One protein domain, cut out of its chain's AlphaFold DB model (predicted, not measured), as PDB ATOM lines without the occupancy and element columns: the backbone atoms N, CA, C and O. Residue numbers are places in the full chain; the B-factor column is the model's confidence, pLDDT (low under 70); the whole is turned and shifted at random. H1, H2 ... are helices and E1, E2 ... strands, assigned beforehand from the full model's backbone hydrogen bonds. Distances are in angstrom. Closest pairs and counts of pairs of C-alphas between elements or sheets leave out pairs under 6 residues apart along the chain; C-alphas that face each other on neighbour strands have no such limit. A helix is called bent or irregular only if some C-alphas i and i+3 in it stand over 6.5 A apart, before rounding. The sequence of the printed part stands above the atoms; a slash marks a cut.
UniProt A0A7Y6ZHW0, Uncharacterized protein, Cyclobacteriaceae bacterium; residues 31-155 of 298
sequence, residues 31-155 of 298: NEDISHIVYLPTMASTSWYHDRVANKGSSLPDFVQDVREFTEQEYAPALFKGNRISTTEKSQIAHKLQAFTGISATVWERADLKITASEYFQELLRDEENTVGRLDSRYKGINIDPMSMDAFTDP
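This is residues 31 to 155 of the 298 residues of an uncharacterized protein of Cyclobacteriaceae bacterium (UniProt A0A7Y6ZHW0). Three helices, H1, H2 and H3, make a loosely formed up-and-down bundle with crossed packing, and the short H4 packs on H3; at the other end of the long axis a small hairpin of strands, E1 and E2, has the short H5 packed on E1, with H5 lying between this hairpin and H1. Residues 143 to 155, a long stretch with no named element, follow E2. The printed part has 125 residues, with five named helices and then two named strands in the order H1 H2 H3 H4 H5 E1 E2; the sheet E1 - E2 is antiparallel, and the class is mostly helix. The whole is compact, with a radius of gyration of the C-alphas of 14.1 A and spans of 39 by 33 by 22 A.

Find C-alpha 34 at (216.233, 103.379, 193.961); from there H1, residues 34 to 49, runs 24.0 A, with a kink of 32 degrees near residue 41. It is irregular, but only just: C-alphas 38 and 41 are 6.8 A apart. Go on to C-alpha 60 at (206.610, 85.340, 183.062), where H2, residues 60 to 84, begins its 34.0 A; it has a kink of 36 degrees near residue 70 and is irregular, with C-alphas 80 and 83 9.0 A apart. Next come H3, residues 87 to 101, 20.6 A long, H4, residues 105 to 110, and H5, residues 117 to 123. The strands are E1, residues 130 to 132, and E2, residues 140 to 142, which ends at C-alpha 142, (232.380, 83.010, 179.026).

Begin with the helical hairpin of H1 and H2: they touch, closest at the C-alphas of Pro 41 and Val 67, 5.8 A, and run opposite ways at a tilt of 37 degrees, only just steep. H2, with residues 67 to 78 alone, touches H3, closest at the C-alphas of Tyr 75 and Ile 93, 6.8 A; this helical hairpin has a shallow tilt of 24 degrees, opposite ways. H1, with residues 43 to 48 alone, touches residues 100 to 101 of H3, closest at the C-alphas of Ala 44 and Thr 101, 4.8 A; their steep tilt is 45 degrees, the same way. H4 touches H3, closest at the C-alphas of Ala 94 and Ala 105, 4.7 A. H5 is close to but not clearly touching H1, and the closest C-alphas of H5 and E1, Gln 122 and Thr 131, are 5.0 A apart. In the hairpin E1 and E2, look for N 131 and O 141, 2.8 A apart, within hydrogen-bond range. Every O i to N i+4 pair is within range in H3, H4 and H5, against 9 of 12 in H1 and 15 of 21 in H2.

The two C-alphas farthest apart, those of Arg 84 and Ile 142, are 39.6 A apart. The printed part has no cut, and of its links none is long. The mean pLDDT of the printed part is 96.5, and no printed residue is under 70.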
ATOM      1  N   ASN A  31     224.500 105.491 199.048       87.44
ATOM      2  CA  ASN A  31     223.338 105.893 199.854       87.44
ATOM      3  C   ASN A  31     222.038 106.155 199.065       87.44
ATOM      4  O   ASN A  31     221.110 106.732 199.631       87.44
ATOM      5  N   GLU A  32     221.940 105.708 197.811       91.62
ATOM      6  CA  GLU A  32     220.679 105.665 197.066       91.62
ATOM      7  C   GLU A  32     220.217 104.222 196.844       91.62
ATOM      8  O   GLU A  32     220.959 103.365 196.359       91.62
ATOM      9  N   ASP A  33     218.954 103.952 197.167       96.00
ATOM     10  CA  ASP A  33     218.392 102.603 197.066       96.00
ATOM     11  C   ASP A  33     217.580 102.391 195.778       96.00
ATOM     12  O   ASP A  33     217.333 101.250 195.397       96.00
ATOM     13  N   ILE A  34     217.199 103.463 195.068       96.50
ATOM     14  CA  ILE A  34     216.233 103.379 193.961       96.50
ATOM     15  C   ILE A  34     216.683 102.438 192.839       96.50
ATOM     16  O   ILE A  34     215.880 101.616 192.409       96.50
ATOM     17  N   SER A  35     217.954 102.480 192.420       97.00
ATOM     18  CA  SER A  35     218.486 101.537 191.422       97.00
ATOM     19  C   SER A  35     218.384 100.082 191.889       97.00
ATOM     20  O   SER A  35     217.954  99.227 191.125       97.00
ATOM     21  N   HIS A  36     218.692  99.784 193.153       98.06
ATOM     22  CA  HIS A  36     218.583  98.422 193.689       98.06
ATOM     23  C   HIS A  36     217.132  97.920 193.669       98.06
ATOM     24  O   HIS A  36     216.869  96.788 193.268       98.06
ATOM     25  N   ILE A  37     216.187  98.791 194.036       98.50
ATOM     26  CA  ILE A  37     214.750  98.493 194.036       98.50
ATOM     27  C   ILE A  37     214.272  98.206 192.612       98.50
ATOM     28  O   ILE A  37     213.678  97.160 192.357       98.50
ATOM     29  N   VAL A  38     214.542  99.116 191.669       98.50
ATOM     30  CA  VAL A  38     213.940  99.025 190.332       98.50
ATOM     31  C   VAL A  38     214.582  97.975 189.429       98.50
ATOM     32  O   VAL A  38     213.961  97.536 188.464       98.50
ATOM     33  N   TYR A  39     215.798  97.530 189.743       98.69
ATOM     34  CA  TYR A  39     216.448  96.441 189.017       98.69
ATOM     35  C   TYR A  39     215.894  95.056 189.368       98.69
ATOM     36  O   TYR A  39     215.985  94.147 188.536       98.69
ATOM     37  N   LEU A  40     215.317  94.878 190.562       98.75
ATOM     38  CA  LEU A  40     214.923  93.560 191.062       98.75
ATOM     39  C   LEU A  40     213.965  92.813 190.109       98.75
ATOM     40  O   LEU A  40     214.247  91.648 189.820       98.75
ATOM     41  N   PRO A  41     212.903  93.420 189.539       98.69
ATOM     42  CA  PRO A  41     212.029  92.710 188.599       98.69
ATOM     43  C   PRO A  41     212.721  92.219 187.319       98.69
ATOM     44  O   PRO A  41     212.432  91.113 186.855       98.69
ATOM     45  N   THR A  42     213.671  92.975 186.760       98.69
ATOM     46  CA  THR A  42     214.448  92.526 185.589       98.69
ATOM     47  C   THR A  42     215.467  91.446 185.969       98.69
ATOM     48  O   THR A  42     215.645  90.478 185.226       98.69
ATOM     49  N   MET A  43     216.108  91.557 187.138       98.69
ATOM     50  CA  MET A  43     216.972  90.496 187.672       98.69
ATOM     51  C   MET A  43     216.172  89.202 187.874       98.69
ATOM     52  O   MET A  43     216.562  88.146 187.389       98.69
ATOM     53  N   ALA A  44     214.995  89.274 188.492       98.62
ATOM     54  CA  ALA A  44     214.130  88.114 188.671       98.62
ATOM     55  C   ALA A  44     213.664  87.529 187.327       98.62
ATOM     56  O   ALA A  44     213.701  86.315 187.142       98.62
ATOM     57  N   SER A  45     213.300  88.375 186.354       98.69
ATOM     58  CA  SER A  45     212.960  87.941 184.989       98.69
ATOM     59  C   SER A  45     214.120  87.177 184.345       98.69
ATOM     60  O   SER A  45     213.937  86.103 183.776       98.69
ATOM     61  N   THR A  46     215.340  87.688 184.485       98.62
ATOM     62  CA  THR A  46     216.553  87.030 183.988       98.62
ATOM     63  C   THR A  46     216.759  85.665 184.653       98.62
ATOM     64  O   THR A  46     216.965  84.664 183.966       98.62
ATOM     65  N   SER A  47     216.629  85.588 185.978       98.56
ATOM     66  CA  SER A  47     216.718  84.332 186.728       98.56
ATOM     67  C   SER A  47     215.617  83.341 186.338       98.56
ATOM     68  O   SER A  47     215.868  82.137 186.258       98.56
ATOM     69  N   TRP A  48     214.413  83.835 186.042       98.56
ATOM     70  CA  TRP A  48     213.320  83.046 185.485       98.56
ATOM     71  C   TRP A  48     213.706  82.466 184.125       98.56
ATOM     72  O   TRP A  48     213.533  81.272 183.910       98.56
ATOM     73  N   TYR A  49     214.304  83.243 183.222       98.25
ATOM     74  CA  TYR A  49     214.724  82.732 181.912       98.25
ATOM     75  C   TYR A  49     215.771  81.612 182.021       98.25
ATOM     76  O   TYR A  49     215.661  80.607 181.327       98.25
ATOM     77  N   HIS A  50     216.738  81.747 182.933       98.06
ATOM     78  CA  HIS A  50     217.840  80.788 183.117       98.06
ATOM     79  C   HIS A  50     217.542  79.622 184.067       98.06
ATOM     80  O   HIS A  50     218.473  78.966 184.528       98.06
ATOM     81  N   ASP A  51     216.273  79.374 184.402       97.38
ATOM     82  CA  ASP A  51     215.874  78.288 185.315       97.38
ATOM     83  C   ASP A  51     216.534  78.375 186.710       97.38
ATOM     84  O   ASP A  51     216.728  77.368 187.390       97.38
ATOM     85  N   ARG A  52     216.866  79.591 187.167       97.56
ATOM     86  CA  ARG A  52     217.511  79.827 188.473       97.56
ATOM     87  C   ARG A  52     216.528  80.042 189.622       97.56
ATOM     88  O   ARG A  52     216.938  80.061 190.778       97.56
ATOM     89  N   VAL A  53     215.237  80.173 189.330       96.38
ATOM     90  CA  VAL A  53     214.178  80.300 190.343       96.38
ATOM     91  C   VAL A  53     213.481  78.959 190.562       96.38
ATOM     92  O   VAL A  53     213.168  78.248 189.610       96.38
ATOM     93  N   ALA A  54     213.209  78.613 191.822       87.81
ATOM     94  CA  ALA A  54     212.589  77.332 192.169       87.81
ATOM     95  C   ALA A  54     211.095  77.263 191.800       87.81
ATOM     96  O   ALA A  54     210.582  76.189 191.489       87.81
ATOM     97  N   ASN A  55     210.394  78.401 191.836       91.56
ATOM     98  CA  ASN A  55     208.988  78.509 191.463       91.56
ATOM     99  C   ASN A  55     208.817  79.609 190.412       91.56
ATOM    100  O   ASN A  55     208.901  80.792 190.724       91.56
ATOM    101  N   LYS A  56     208.581  79.195 189.167       93.12
ATOM    102  CA  LYS A  56     208.410  80.082 188.010       93.12
ATOM    103  C   LYS A  56     206.994  80.640 187.845       93.12
ATOM    104  O   LYS A  56     206.793  81.476 186.968       93.12
ATOM    105  N   GLY A  57     206.020  80.160 188.619       91.12
ATOM    106  CA  GLY A  57     204.611  80.464 188.372       91.12
ATOM    107  C   GLY A  57     204.097  79.909 187.035       91.12
ATOM    108  O   GLY A  57     204.695  79.010 186.439       91.12
ATOM    109  N   SER A  58     202.953  80.425 186.580       90.94
ATOM    110  CA  SER A  58     202.268  80.015 185.343       90.94
ATOM    111  C   SER A  58     202.823  80.665 184.079       90.94
ATOM    112  O   SER A  58     202.767  80.068 183.003       90.94
ATOM    113  N   SER A  59     203.327  81.892 184.192       97.00
ATOM    114  CA  SER A  59     203.845  82.682 183.080       97.00
ATOM    115  C   SER A  59     204.844  83.725 183.588       97.00
ATOM    116  O   SER A  59     204.834  84.067 184.773       97.00
ATOM    117  N   LEU A  60     205.700  84.251 182.703       97.81
ATOM    118  CA  LEU A  60     206.610  85.340 183.062       97.81
ATOM    119  C   LEU A  60     205.854  86.594 183.551       97.81
ATOM    120  O   LEU A  60     206.255  87.127 184.581       97.81
ATOM    121  N   PRO A  61     204.768  87.068 182.898       97.88
ATOM    122  CA  PRO A  61     204.011  88.215 183.402       97.88
ATOM    123  C   PRO A  61     203.455  88.026 184.818       97.88
ATOM    124  O   PRO A  61     203.561  88.953 185.619       97.88
ATOM    125  N   ASP A  62     202.919  86.841 185.135       97.50
ATOM    126  CA  ASP A  62     202.404  86.541 186.481       97.50
ATOM    127  C   ASP A  62     203.546  86.547 187.509       97.50
ATOM    128  O   ASP A  62     203.454  87.196 188.546       97.50
ATOM    129  N   PHE A  63     204.672  85.902 187.185       98.50
ATOM    130  CA  PHE A  63     205.856  85.894 188.045       98.50
ATOM    131  C   PHE A  63     206.413  87.304 188.282       98.50
ATOM    132  O   PHE A  63     206.754  87.663 189.405       98.50
ATOM    133  N   VAL A  64     206.487  88.133 187.238       98.38
ATOM    134  CA  VAL A  64     206.932  89.526 187.368       98.38
ATOM    135  C   VAL A  64     205.970  90.327 188.240       98.38
ATOM    136  O   VAL A  64     206.430  91.175 189.002       98.38
ATOM    137  N   GLN A  65     204.664  90.066 188.168       98.19
ATOM    138  CA  GLN A  65     203.689  90.719 189.035       98.19
ATOM    139  C   GLN A  65     203.938  90.394 190.517       98.19
ATOM    140  O   GLN A  65     204.003  91.322 191.323       98.19
ATOM    141  N   ASP A  66     204.199  89.129 190.857       98.19
ATOM    142  CA  ASP A  66     204.575  88.734 192.223       98.19
ATOM    143  C   ASP A  66     205.855  89.455 192.690       98.19
ATOM    144  O   ASP A  66     205.956  89.914 193.832       98.19
ATOM    145  N   VAL A  67     206.843  89.598 191.795       98.56
ATOM    146  CA  VAL A  67     208.096  90.306 192.101       98.56
ATOM    147  C   VAL A  67     207.846  91.799 192.312       98.56
ATOM    148  O   VAL A  67     208.428  92.369 193.234       98.56
ATOM    149  N   ARG A  68     206.987  92.448 191.511       98.56
ATOM    150  CA  ARG A  68     206.602  93.858 191.719       98.56
ATOM    151  C   ARG A  68     205.970  94.046 193.097       98.56
ATOM    152  O   ARG A  68     206.406  94.912 193.849       98.56
ATOM    153  N   GLU A  69     205.020  93.191 193.464       98.62
ATOM    154  CA  GLU A  69     204.347  93.261 194.765       98.62
ATOM    155  C   GLU A  69     205.332  93.097 195.925       98.62
ATOM    156  O   GLU A  69     205.340  93.912 196.849       98.62
ATOM    157  N   PHE A  70     206.234  92.115 195.846       98.81
ATOM    158  CA  PHE A  70     207.319  91.971 196.816       98.81
ATOM    159  C   PHE A  70     208.233  93.208 196.857       98.81
ATOM    160  O   PHE A  70     208.644  93.653 197.934       98.81
ATOM    161  N   THR A  71     208.544  93.779 195.690       98.75
ATOM    162  CA  THR A  71     209.433  94.940 195.558       98.75
ATOM    163  C   THR A  71     208.855  96.154 196.289       98.75
ATOM    164  O   THR A  71     209.561  96.796 197.069       98.75
ATOM    165  N   GLU A  72     207.564  96.426 196.097       98.56
ATOM    166  CA  GLU A  72     206.848  97.567 196.681       98.56
ATOM    167  C   GLU A  72     206.525  97.377 198.165       98.56
ATOM    168  O   GLU A  72     206.685  98.299 198.966       98.56
ATOM    169  N   GLN A  73     206.051  96.189 198.542       98.69
ATOM    170  CA  GLN A  73     205.475  95.958 199.867       98.69
ATOM    171  C   GLN A  73     206.506  95.523 200.908       98.69
ATOM    172  O   GLN A  73     206.275  95.708 202.104       98.69
ATOM    173  N   GLU A  74     207.634  94.950 200.482       98.75
ATOM    174  CA  GLU A  74     208.591  94.328 201.401       98.75
ATOM    175  C   GLU A  74     210.032  94.781 201.176       98.75
ATOM    176  O   GLU A  74     210.691  95.206 202.126       98.75
ATOM    177  N   TYR A  75     210.527  94.737 199.936       98.81
ATOM    178  CA  TYR A  75     211.932  95.036 199.658       98.81
ATOM    179  C   TYR A  75     212.259  96.526 199.813       98.81
ATOM    180  O   TYR A  75     213.193  96.873 200.539       98.81
ATOM    181  N   ALA A  76     211.471  97.420 199.208       98.62
ATOM    182  CA  ALA A  76     211.675  98.860 199.351       98.62
ATOM    183  C   ALA A  76     211.569  99.329 200.821       98.62
ATOM    184  O   ALA A  76     212.478 100.026 201.284       98.62
ATOM    185  N   PRO A  77     210.560  98.908 201.618       98.56
ATOM    186  CA  PRO A  77     210.528  99.197 203.054       98.56
ATOM    187  C   PRO A  77     211.728  98.643 203.833       98.56
ATOM    188  O   PRO A  77     212.196  99.296 204.770       98.56
ATOM    189  N   ALA A  78     212.237  97.463 203.466       98.44
ATOM    190  CA  ALA A  78     213.416  96.878 204.096       98.44
ATOM    191  C   ALA A  78     214.674  97.722 203.848       98.44
ATOM    192  O   ALA A  78     215.394  98.025 204.801       98.44
ATOM    193  N   LEU A  79     214.905  98.169 202.608       98.06
ATOM    194  CA  LEU A  79     216.020  99.067 202.292       98.06
ATOM    195  C   LEU A  79     215.871 100.424 202.991       98.06
ATOM    196  O   LEU A  79     216.817 100.906 203.610       98.06
ATOM    197  N   PHE A  80     214.655 100.979 203.031       97.69
ATOM    198  CA  PHE A  80     214.373 102.254 203.698       97.69
ATOM    199  C   PHE A  80     214.659 102.240 205.213       97.69
ATOM    200  O   PHE A  80     214.981 103.267 205.827       97.69
ATOM    201  N   LYS A  81     214.566 101.073 205.865       97.62
ATOM    202  CA  LYS A  81     214.974 100.928 207.271       97.62
ATOM    203  C   LYS A  81     216.478 101.135 207.456       97.62
ATOM    204  O   LYS A  81     216.875 101.562 208.546       97.62
ATOM    205  N   GLY A  82     217.291 100.890 206.429       94.62
ATOM    206  CA  GLY A  82     218.747 100.947 206.495       94.62
ATOM    207  C   GLY A  82     219.278 100.076 207.633       94.62
ATOM    208  O   GLY A  82     218.734  99.016 207.932       94.62
ATOM    209  N   ASN A  83     220.275 100.568 208.367       94.19
ATOM    210  CA  ASN A  83     220.865  99.852 209.506       94.19
ATOM    211  C   ASN A  83     219.930  99.658 210.722       94.19
ATOM    212  O   ASN A  83     220.344  99.050 211.709       94.19
ATOM    213  N   ARG A  84     218.692 100.172 210.682       97.50
ATOM    214  CA  ARG A  84     217.672  99.918 211.715       97.50
ATOM    215  C   ARG A  84     216.925  98.605 211.494       97.50
ATOM    216  O   ARG A  84     216.177  98.194 212.380       97.50
ATOM    217  N   ILE A  85     217.072  97.974 210.327       98.31
ATOM    218  CA  ILE A  85     216.485  96.661 210.060       98.31
ATOM    219  C   ILE A  85     217.028  95.637 211.066       98.31
ATOM    220  O   ILE A  85     218.222  95.610 211.369       98.31
ATOM    221  N   SER A  86     216.153  94.796 211.620       98.38
ATOM    222  CA  SER A  86     216.602  93.728 212.520       98.38
ATOM    223  C   SER A  86     217.335  92.633 211.740       98.38
ATOM    224  O   SER A  86     217.016  92.380 210.578       98.38
ATOM    225  N   THR A  87     218.270  91.921 212.376       98.19
ATOM    226  CA  THR A  87     218.970  90.785 211.744       98.19
ATOM    227  C   THR A  87     217.997  89.721 211.229       98.19
ATOM    228  O   THR A  87     218.185  89.189 210.139       98.19
ATOM    229  N   THR A  88     216.931  89.440 211.985       98.56
ATOM    230  CA  THR A  88     215.891  88.481 211.590       98.56
ATOM    231  C   THR A  88     215.141  88.945 210.345       98.56
ATOM    232  O   THR A  88     214.967  88.160 209.420       98.56
ATOM    233  N   GLU A  89     214.732  90.214 210.294       98.62
ATOM    234  CA  GLU A  89     214.033  90.766 209.131       98.62
ATOM    235  C   GLU A  89     214.945  90.810 207.897       98.62
ATOM    236  O   GLU A  89     214.544  90.372 206.823       98.62
ATOM    237  N   LYS A  90     216.203  91.245 208.053       98.69
ATOM    238  CA  LYS A  90     217.191  91.244 206.966       98.69
ATOM    239  C   LYS A  90     217.358  89.849 206.361       98.69
ATOM    240  O   LYS A  90     217.331  89.705 205.142       98.69
ATOM    241  N   SER A  91     217.476  88.826 207.206       98.69
ATOM    242  CA  SER A  91     217.602  87.438 206.754       98.69
ATOM    243  C   SER A  91     216.338  86.940 206.038       98.69
ATOM    244  O   SER A  91     216.421  86.302 204.990       98.69
ATOM    245  N   GLN A  92     215.143  87.303 206.524       98.69
ATOM    246  CA  GLN A  92     213.878  86.986 205.845       98.69
ATOM    247  C   GLN A  92     213.803  87.600 204.440       98.69
ATOM    248  O   GLN A  92     213.424  86.909 203.493       98.69
ATOM    249  N   ILE A  93     214.199  88.867 204.291       98.81
ATOM    250  CA  ILE A  93     214.239  89.545 202.990       98.81
ATOM    251  C   ILE A  93     215.275  88.892 202.070       98.81
ATOM    252  O   ILE A  93     214.962  88.626 200.913       98.81
ATOM    253  N   ALA A  94     216.461  88.541 202.577       98.88
ATOM    254  CA  ALA A  94     217.480  87.831 201.802       98.88
ATOM    255  C   ALA A  94     216.986  86.476 201.268       98.88
ATOM    256  O   ALA A  94     217.249  86.129 200.118       98.88
ATOM    257  N   HIS A  95     216.221  85.723 202.062       98.69
ATOM    258  CA  HIS A  95     215.616  84.467 201.611       98.69
ATOM    259  C   HIS A  95     214.538  84.668 200.538       98.69
ATOM    260  O   HIS A  95     214.449  83.862 199.609       98.69
ATOM    261  N   LYS A  96     213.742  85.739 200.622       98.56
ATOM    262  CA  LYS A  96     212.777  86.091 199.567       98.56
ATOM    263  C   LYS A  96     213.481  86.535 198.284       98.56
ATOM    264  O   LYS A  96     213.130  86.065 197.206       98.56
ATOM    265  N   LEU A  97     214.532  87.347 198.400       98.75
ATOM    266  CA  LEU A  97     215.384  87.725 197.272       98.75
ATOM    267  C   LEU A  97     216.006  86.493 196.606       98.75
ATOM    268  O   LEU A  97     215.972  86.385 195.382       98.75
ATOM    269  N   GLN A  98     216.489  85.517 197.382       98.56
ATOM    270  CA  GLN A  98     216.952  84.239 196.837       98.56
ATOM    271  C   GLN A  98     215.848  83.510 196.065       98.56
ATOM    272  O   GLN A  98     216.109  82.994 194.982       98.56
ATOM    273  N   ALA A  99     214.622  83.465 196.589       98.12
ATOM    274  CA  ALA A  99     213.516  82.791 195.913       98.12
ATOM    275  C   ALA A  99     213.214  83.401 194.530       98.12
ATOM    276  O   ALA A  99     212.951  82.653 193.587       98.12
ATOM    277  N   PHE A 100     213.309  84.729 194.398       98.31
ATOM    278  CA  PHE A 100     213.045  85.440 193.142       98.31
ATOM    279  C   PHE A 100     214.246  85.545 192.197       98.31
ATOM    280  O   PHE A 100     214.054  85.709 190.997       98.31
ATOM    281  N   THR A 101     215.479  85.459 192.702       97.94
ATOM    282  CA  THR A 101     216.689  85.708 191.892       97.94
ATOM    283  C   THR A 101     217.587  84.490 191.724       97.94
ATOM    284  O   THR A 101     218.479  84.507 190.880       97.94
ATOM    285  N   GLY A 102     217.399  83.431 192.508       96.94
ATOM    286  CA  GLY A 102     218.293  82.269 192.525       96.94
ATOM    287  C   GLY A 102     219.657  82.523 193.177       96.94
ATOM    288  O   GLY A 102     220.380  81.571 193.459       96.94
ATOM    289  N   ILE A 103     220.004  83.780 193.475       97.81
ATOM    290  CA  ILE A 103     221.234  84.141 194.187       97.81
ATOM    291  C   ILE A 103     221.071  83.793 195.663       97.81
ATOM    292  O   ILE A 103     220.067  84.140 196.282       97.81
ATOM    293  N   SER A 104     222.059  83.116 196.246       97.81
ATOM    294  CA  SER A 104     221.963  82.649 197.633       97.81
ATOM    295  C   SER A 104     221.700  83.790 198.628       97.81
ATOM    296  O   SER A 104     222.260  84.883 198.515       97.81
ATOM    297  N   ALA A 105     220.899  83.520 199.661       98.50
ATOM    298  CA  ALA A 105     220.608  84.476 200.726       98.50
ATOM    299  C   ALA A 105     221.894  84.961 201.413       98.50
ATOM    300  O   ALA A 105     221.998  86.126 201.767       98.50
ATOM    301  N   THR A 106     222.917  84.107 201.521       98.44
ATOM    302  CA  THR A 106     224.233  84.484 202.057       98.44
ATOM    303  C   THR A 106     224.928  85.563 201.223       98.44
ATOM    304  O   THR A 106     225.596  86.430 201.789       98.44
ATOM    305  N   VAL A 107     224.786  85.538 199.895       97.75
ATOM    306  CA  VAL A 107     225.313  86.597 199.019       97.75
ATOM    307  C   VAL A 107     224.508  87.882 199.208       97.75
ATOM    308  O   VAL A 107     225.103  88.934 199.427       97.75
ATOM    309  N   TRP A 108     223.177  87.795 199.254       98.38
ATOM    310  CA  TRP A 108     222.316  88.948 199.539       98.38
ATOM    311  C   TRP A 108     222.595  89.588 200.906       98.38
ATOM    312  O   TRP A 108     222.690  90.807 201.009       98.38
ATOM    313  N   GLU A 109     222.774  88.798 201.964       98.19
ATOM    314  CA  GLU A 109     223.099  89.302 203.303       98.19
ATOM    315  C   GLU A 109     224.461  90.006 203.334       98.19
ATOM    316  O   GLU A 109     224.589  91.063 203.966       98.19
ATOM    317  N   ARG A 110     225.454  89.439 202.629       97.38
ATOM    318  CA  ARG A 110     226.798  90.014 202.467       97.38
ATOM    319  C   ARG A 110     226.756  91.342 201.717       97.38
ATOM    320  O   ARG A 110     227.462  92.262 202.110       97.38
ATOM    321  N   ALA A 111     225.910  91.438 200.697       96.31
ATOM    322  CA  ALA A 111     225.678  92.648 199.915       96.31
ATOM    323  C   ALA A 111     224.755  93.664 200.621       96.31
ATOM    324  O   ALA A 111     224.324  94.634 200.013       96.31
ATOM    325  N   ASP A 112     224.394  93.443 201.890       96.88
ATOM    326  CA  ASP A 112     223.441  94.289 202.623       96.88
ATOM    327  C   ASP A 112     222.104  94.484 201.887       96.88
ATOM    328  O   ASP A 112     221.536  95.571 201.855       96.88
ATOM    329  N   LEU A 113     221.612  93.394 201.288       98.19
ATOM    330  CA  LEU A 113     220.421  93.330 200.440       98.19
ATOM    331  C   LEU A 113     220.519  94.157 199.147       98.19
ATOM    332  O   LEU A 113     219.502  94.358 198.489       98.19
ATOM    333  N   LYS A 114     221.710  94.626 198.765       97.38
ATOM    334  CA  LYS A 114     221.940  95.546 197.646       97.38
ATOM    335  C   LYS A 114     223.004  95.003 196.696       97.38
ATOM    336  O   LYS A 114     224.190  95.233 196.886       97.38
ATOM    337  N   ILE A 115     222.550  94.280 195.675       96.69
ATOM    338  CA  ILE A 115     223.385  93.807 194.566       96.69
ATOM    339  C   ILE A 115     223.240  94.788 193.402       96.69
ATOM    340  O   ILE A 115     222.126  95.138 193.006       96.69
ATOM    341  N   THR A 116     224.364  95.234 192.858       96.12
ATOM    342  CA  THR A 116     224.411  96.080 191.664       96.12
ATOM    343  C   THR A 116     224.179  95.268 190.390       96.12
ATOM    344  O   THR A 116     224.276  94.041 190.374       96.12
ATOM    345  N   ALA A 117     223.896  95.949 189.278       93.38
ATOM    346  CA  ALA A 117     223.711  95.280 187.993       93.38
ATOM    347  C   ALA A 117     224.945  94.456 187.578       93.38
ATOM    348  O   ALA A 117     224.799  93.281 187.250       93.38
ATOM    349  N   SER A 118     226.152  95.034 187.657       92.94
ATOM    350  CA  SER A 118     227.404  94.335 187.321       92.94
ATOM    351  C   SER A 118     227.603  93.065 188.147       92.94
ATOM    352  O   SER A 118     227.854  91.998 187.584       92.94
ATOM    353  N   GLU A 119     227.423  93.169 189.468       95.94
ATOM    354  CA  GLU A 119     227.568  92.033 190.381       95.94
ATOM    355  C   GLU A 119     226.564  90.926 190.045       95.94
ATOM    356  O   GLU A 119     226.929  89.751 190.022       95.94
ATOM    357  N   TYR A 120     225.321  91.286 189.711       97.00
ATOM    358  CA  TYR A 120     224.304  90.326 189.282       97.00
ATOM    359  C   TYR A 120     224.685  89.609 187.978       97.00
ATOM    360  O   TYR A 120     224.527  88.389 187.895       97.00
ATOM    361  N   PHE A 121     225.204  90.332 186.972       93.38
ATOM    362  CA  PHE A 121     225.589  89.735 185.683       93.38
ATOM    363  C   PHE A 121     226.579  88.588 185.869       93.38
ATOM    364  O   PHE A 121     226.475  87.554 185.205       93.38
ATOM    365  N   GLN A 122     227.523  88.809 186.784       93.12
ATOM    366  CA  GLN A 122     228.591  87.888 187.124       93.12
ATOM    367  C   GLN A 122     228.131  86.758 188.037       93.12
ATOM    368  O   GLN A 122     228.586  85.632 187.877       93.12
ATOM    369  N   GLU A 123     227.252  87.044 188.997       95.75
ATOM    370  CA  GLU A 123     226.873  86.078 190.025       95.75
ATOM    371  C   GLU A 123     225.911  85.000 189.517       95.75
ATOM    372  O   GLU A 123     226.065  83.836 189.880       95.75
ATOM    373  N   LEU A 124     224.940  85.357 188.665       96.62
ATOM    374  CA  LEU A 124     223.826  84.466 188.314       96.62
ATOM    375  C   LEU A 124     224.264  83.098 187.766       96.62
ATOM    376  O   LEU A 124     223.641  82.085 188.082       96.62
ATOM    377  N   LEU A 125     225.290  83.092 186.909       96.44
ATOM    378  CA  LEU A 125     225.795  81.905 186.209       96.44
ATOM    379  C   LEU A 125     227.271  81.632 186.531       96.44
ATOM    380  O   LEU A 125     227.965  80.970 185.754       96.44
ATOM    381  N   ARG A 126     227.764  82.147 187.667       94.81
ATOM    382  CA  ARG A 126     229.174  82.021 188.067       94.81
ATOM    383  C   ARG A 126     229.617  80.562 188.185       94.81
ATOM    384  O   ARG A 126     230.744  80.232 187.835       94.81
ATOM    385  N   ASP A 127     228.725  79.693 188.653       94.38
ATOM    386  CA  ASP A 127     228.929  78.245 188.791       94.38
ATOM    387  C   ASP A 127     229.055  77.508 187.445       94.38
ATOM    388  O   ASP A 127     229.631  76.424 187.392       94.38
ATOM    389  N   GLU A 128     228.556  78.106 186.362       95.38
ATOM    390  CA  GLU A 128     228.727  77.650 184.977       95.38
ATOM    391  C   GLU A 128     229.923  78.323 184.277       95.38
ATOM    392  O   GLU A 128     230.060  78.184 183.062       95.38
ATOM    393  N   GLU A 129     230.749  79.092 185.001       94.56
ATOM    394  CA  GLU A 129     231.822  79.928 184.434       94.56
ATOM    395  C   GLU A 129     231.308  80.886 183.337       94.56
ATOM    396  O   GLU A 129     232.008  81.200 182.373       94.56
ATOM    397  N   ASN A 130     230.068  81.370 183.482       96.56
ATOM    398  CA  ASN A 130     229.398  82.243 182.519       96.56
ATOM    399  C   ASN A 130     228.926  83.561 183.151       96.56
ATOM    400  O   ASN A 130     228.733  83.675 184.358       96.56
ATOM    401  N   THR A 131     228.698  84.559 182.299       96.44
ATOM    402  CA  THR A 131     228.027  85.832 182.605       96.44
ATOM    403  C   THR A 131     226.846  86.033 181.662       96.44
ATOM    404  O   THR A 131     226.851  85.523 180.538       96.44
ATOM    405  N   VAL A 132     225.845  86.802 182.089       97.56
ATOM    406  CA  VAL A 132     224.729  87.223 181.220       97.56
ATOM    407  C   VAL A 132     224.986  88.573 180.543       97.56
ATOM    408  O   VAL A 132     225.828  89.351 180.990       97.56
ATOM    409  N   GLY A 133     224.255  88.842 179.457       97.12
ATOM    410  CA  GLY A 133     224.220  90.138 178.775       97.12
ATOM    411  C   GLY A 133     223.594  91.258 179.608       97.12
ATOM    412  O   GLY A 133     222.544  91.080 180.219       97.12
ATOM    413  N   ARG A 134     224.199  92.448 179.564       96.94
ATOM    414  CA  ARG A 134     223.604  93.699 180.046       96.94
ATOM    415  C   ARG A 134     222.468  94.144 179.123       96.94
ATOM    416  O   ARG A 134     221.428  94.570 179.608       96.94
ATOM    417  N   LEU A 135     222.669  94.087 177.805       97.56
ATOM    418  CA  LEU A 135     221.647  94.513 176.841       97.56
ATOM    419  C   LEU A 135     220.530  93.470 176.698       97.56
ATOM    420  O   LEU A 135     219.363  93.831 176.641       97.56
ATOM    421  N   ASP A 136     220.854  92.181 176.684       98.19
ATOM    422  CA  ASP A 136     219.859  91.106 176.727       98.19
ATOM    423  C   ASP A 136     220.424  89.940 177.512       98.19
ATOM    424  O   ASP A 136     221.326  89.223 177.066       98.19
ATOM    425  N   SER A 137     219.877  89.766 178.705       98.06
ATOM    426  CA  SER A 137     220.396  88.826 179.680       98.06
ATOM    427  C   SER A 137     220.147  87.367 179.321       98.06
ATOM    428  O   SER A 137     220.702  86.486 179.970       98.06
ATOM    429  N   ARG A 138     219.390  87.074 178.256       97.88
ATOM    430  CA  ARG A 138     219.251  85.713 177.715       97.88
ATOM    431  C   ARG A 138     220.542  85.201 177.084       97.88
ATOM    432  O   ARG A 138     220.762  83.990 177.044       97.88
ATOM    433  N   TYR A 139     221.379  86.107 176.576       97.94
ATOM    434  CA  TYR A 139     222.690  85.764 176.037       97.94
ATOM    435  C   TYR A 139     223.643  85.440 177.186       97.94
ATOM    436  O   TYR A 139     223.720  86.178 178.168       97.94
ATOM    437  N   LYS A 140     224.389  84.344 177.034       96.62
ATOM    438  CA  LYS A 140     225.461  83.927 177.942       96.62
ATOM    439  C   LYS A 140     226.810  84.111 177.250       96.62
ATOM    440  O   LYS A 140     226.913  83.865 176.048       96.62
ATOM    441  N   GLY A 141     227.831  84.501 177.997       95.25
ATOM    442  CA  GLY A 141     229.217  84.543 177.530       95.25
ATOM    443  C   GLY A 141     230.169  84.000 178.585       95.25
ATOM    444  O   GLY A 141     229.825  83.959 179.765       95.25
ATOM    445  N   ILE A 142     231.358  83.590 178.149       95.25
ATOM    446  CA  ILE A 142     232.380  83.010 179.026       95.25
ATOM    447  C   ILE A 142     232.840  84.063 180.035       95.25
ATOM    448  O   ILE A 142     233.239  85.167 179.656       95.25
ATOM    449  N   ASN A 143     232.827  83.700 181.315       92.00
ATOM    450  CA  ASN A 143     233.428  84.498 182.366       92.00
ATOM    451  C   ASN A 143     234.918  84.155 182.499       92.00
ATOM    452  O   ASN A 143     235.289  83.136 183.073       92.00
ATOM    453  N   ILE A 144     235.777  85.018 181.959       92.44
ATOM    454  CA  ILE A 144     237.233  84.802 181.957       92.44
ATOM    455  C   ILE A 144     237.891  85.005 183.330       92.44
ATOM    456  O   ILE A 144     239.036  84.594 183.513       92.44
ATOM    457  N   ASP A 145     237.188  85.623 184.282       94.31
ATOM    458  CA  ASP A 145     237.613  85.732 185.678       94.31
ATOM    459  C   ASP A 145     236.411  85.466 186.598       94.31
ATOM    460  O   ASP A 145     235.699  86.396 186.988       94.31
ATOM    461  N   PRO A 146     236.192  84.197 186.991       90.38
ATOM    462  CA  PRO A 146     235.111  83.807 187.890       90.38
ATOM    463  C   PRO A 146     235.161  84.443 189.282       90.38
ATOM    464  O   PRO A 146     234.254  84.185 190.068       90.38
ATOM    465  N   MET A 147     236.176  85.242 189.623       92.50
ATOM    466  CA  MET A 147     236.235  86.022 190.864       92.50
ATOM    467  C   MET A 147     235.895  87.505 190.664       92.50
ATOM    468  O   MET A 147     235.736  88.225 191.652       92.50
ATOM    469  N   SER A 148     235.750  87.962 189.419       93.19
ATOM    470  CA  SER A 148     235.384  89.341 189.099       93.19
ATOM    471  C   SER A 148     233.964  89.681 189.570       93.19
ATOM    472  O   SER A 148     233.063  88.831 189.613       93.19
ATOM    473  N   MET A 149     233.764  90.952 189.919       90.06
ATOM    474  CA  MET A 149     232.442  91.545 190.163       90.06
ATOM    475  C   MET A 149     231.864  92.203 188.907       90.06
ATOM    476  O   MET A 149     230.669  92.472 188.862       90.06
ATOM    477  N   ASP A 150     232.687  92.408 187.877       90.31
ATOM    478  CA  ASP A 150     232.302  93.045 186.622       90.31
ATOM    479  C   ASP A 150     232.457  92.093 185.434       90.31
ATOM    480  O   ASP A 150     233.414  91.317 185.345       90.31
ATOM    481  N   ALA A 151     231.523  92.191 184.489       86.50
ATOM    482  CA  ALA A 151     231.640  91.526 183.199       86.50
ATOM    483  C   ALA A 151     232.654  92.245 182.301       86.50
ATOM    484  O   ALA A 151     232.660  93.469 182.193       86.50
ATOM    485  N   PHE A 152     233.487  91.469 181.606       88.25
ATOM    486  CA  PHE A 152     234.499  91.993 180.676       88.25
ATOM    487  C   PHE A 152     233.917  92.416 179.329       88.25
ATOM    488  O   PHE A 152     234.552  93.150 178.574       88.25
ATOM    489  N   THR A 153     232.728  91.914 179.010       91.19
ATOM    490  CA  THR A 153     232.035  92.139 177.748       91.19
ATOM    491  C   THR A 153     230.527  92.007 177.948       91.19
ATOM    492  O   THR A 153     230.066  91.546 178.993       91.19
ATOM    493  N   ASP A 154     229.760  92.397 176.935       95.31
ATOM    494  CA  ASP A 154     228.323  92.171 176.854       95.31
ATOM    495  C   ASP A 154     228.034  91.023 175.863       95.31
ATOM    496  O   ASP A 154     228.148  91.224 174.650       95.31
ATOM    497  N   PRO A 155     227.627  89.830 176.346       97.00
ATOM    498  CA  PRO A 155     227.315  88.679 175.496       97.00
ATOM    499  C   PRO A 155     226.358  88.947 174.324       97.00
ATOM    500  O   PRO A 155     226.525  88.362 173.252       97.00
TER     501      PRO A 155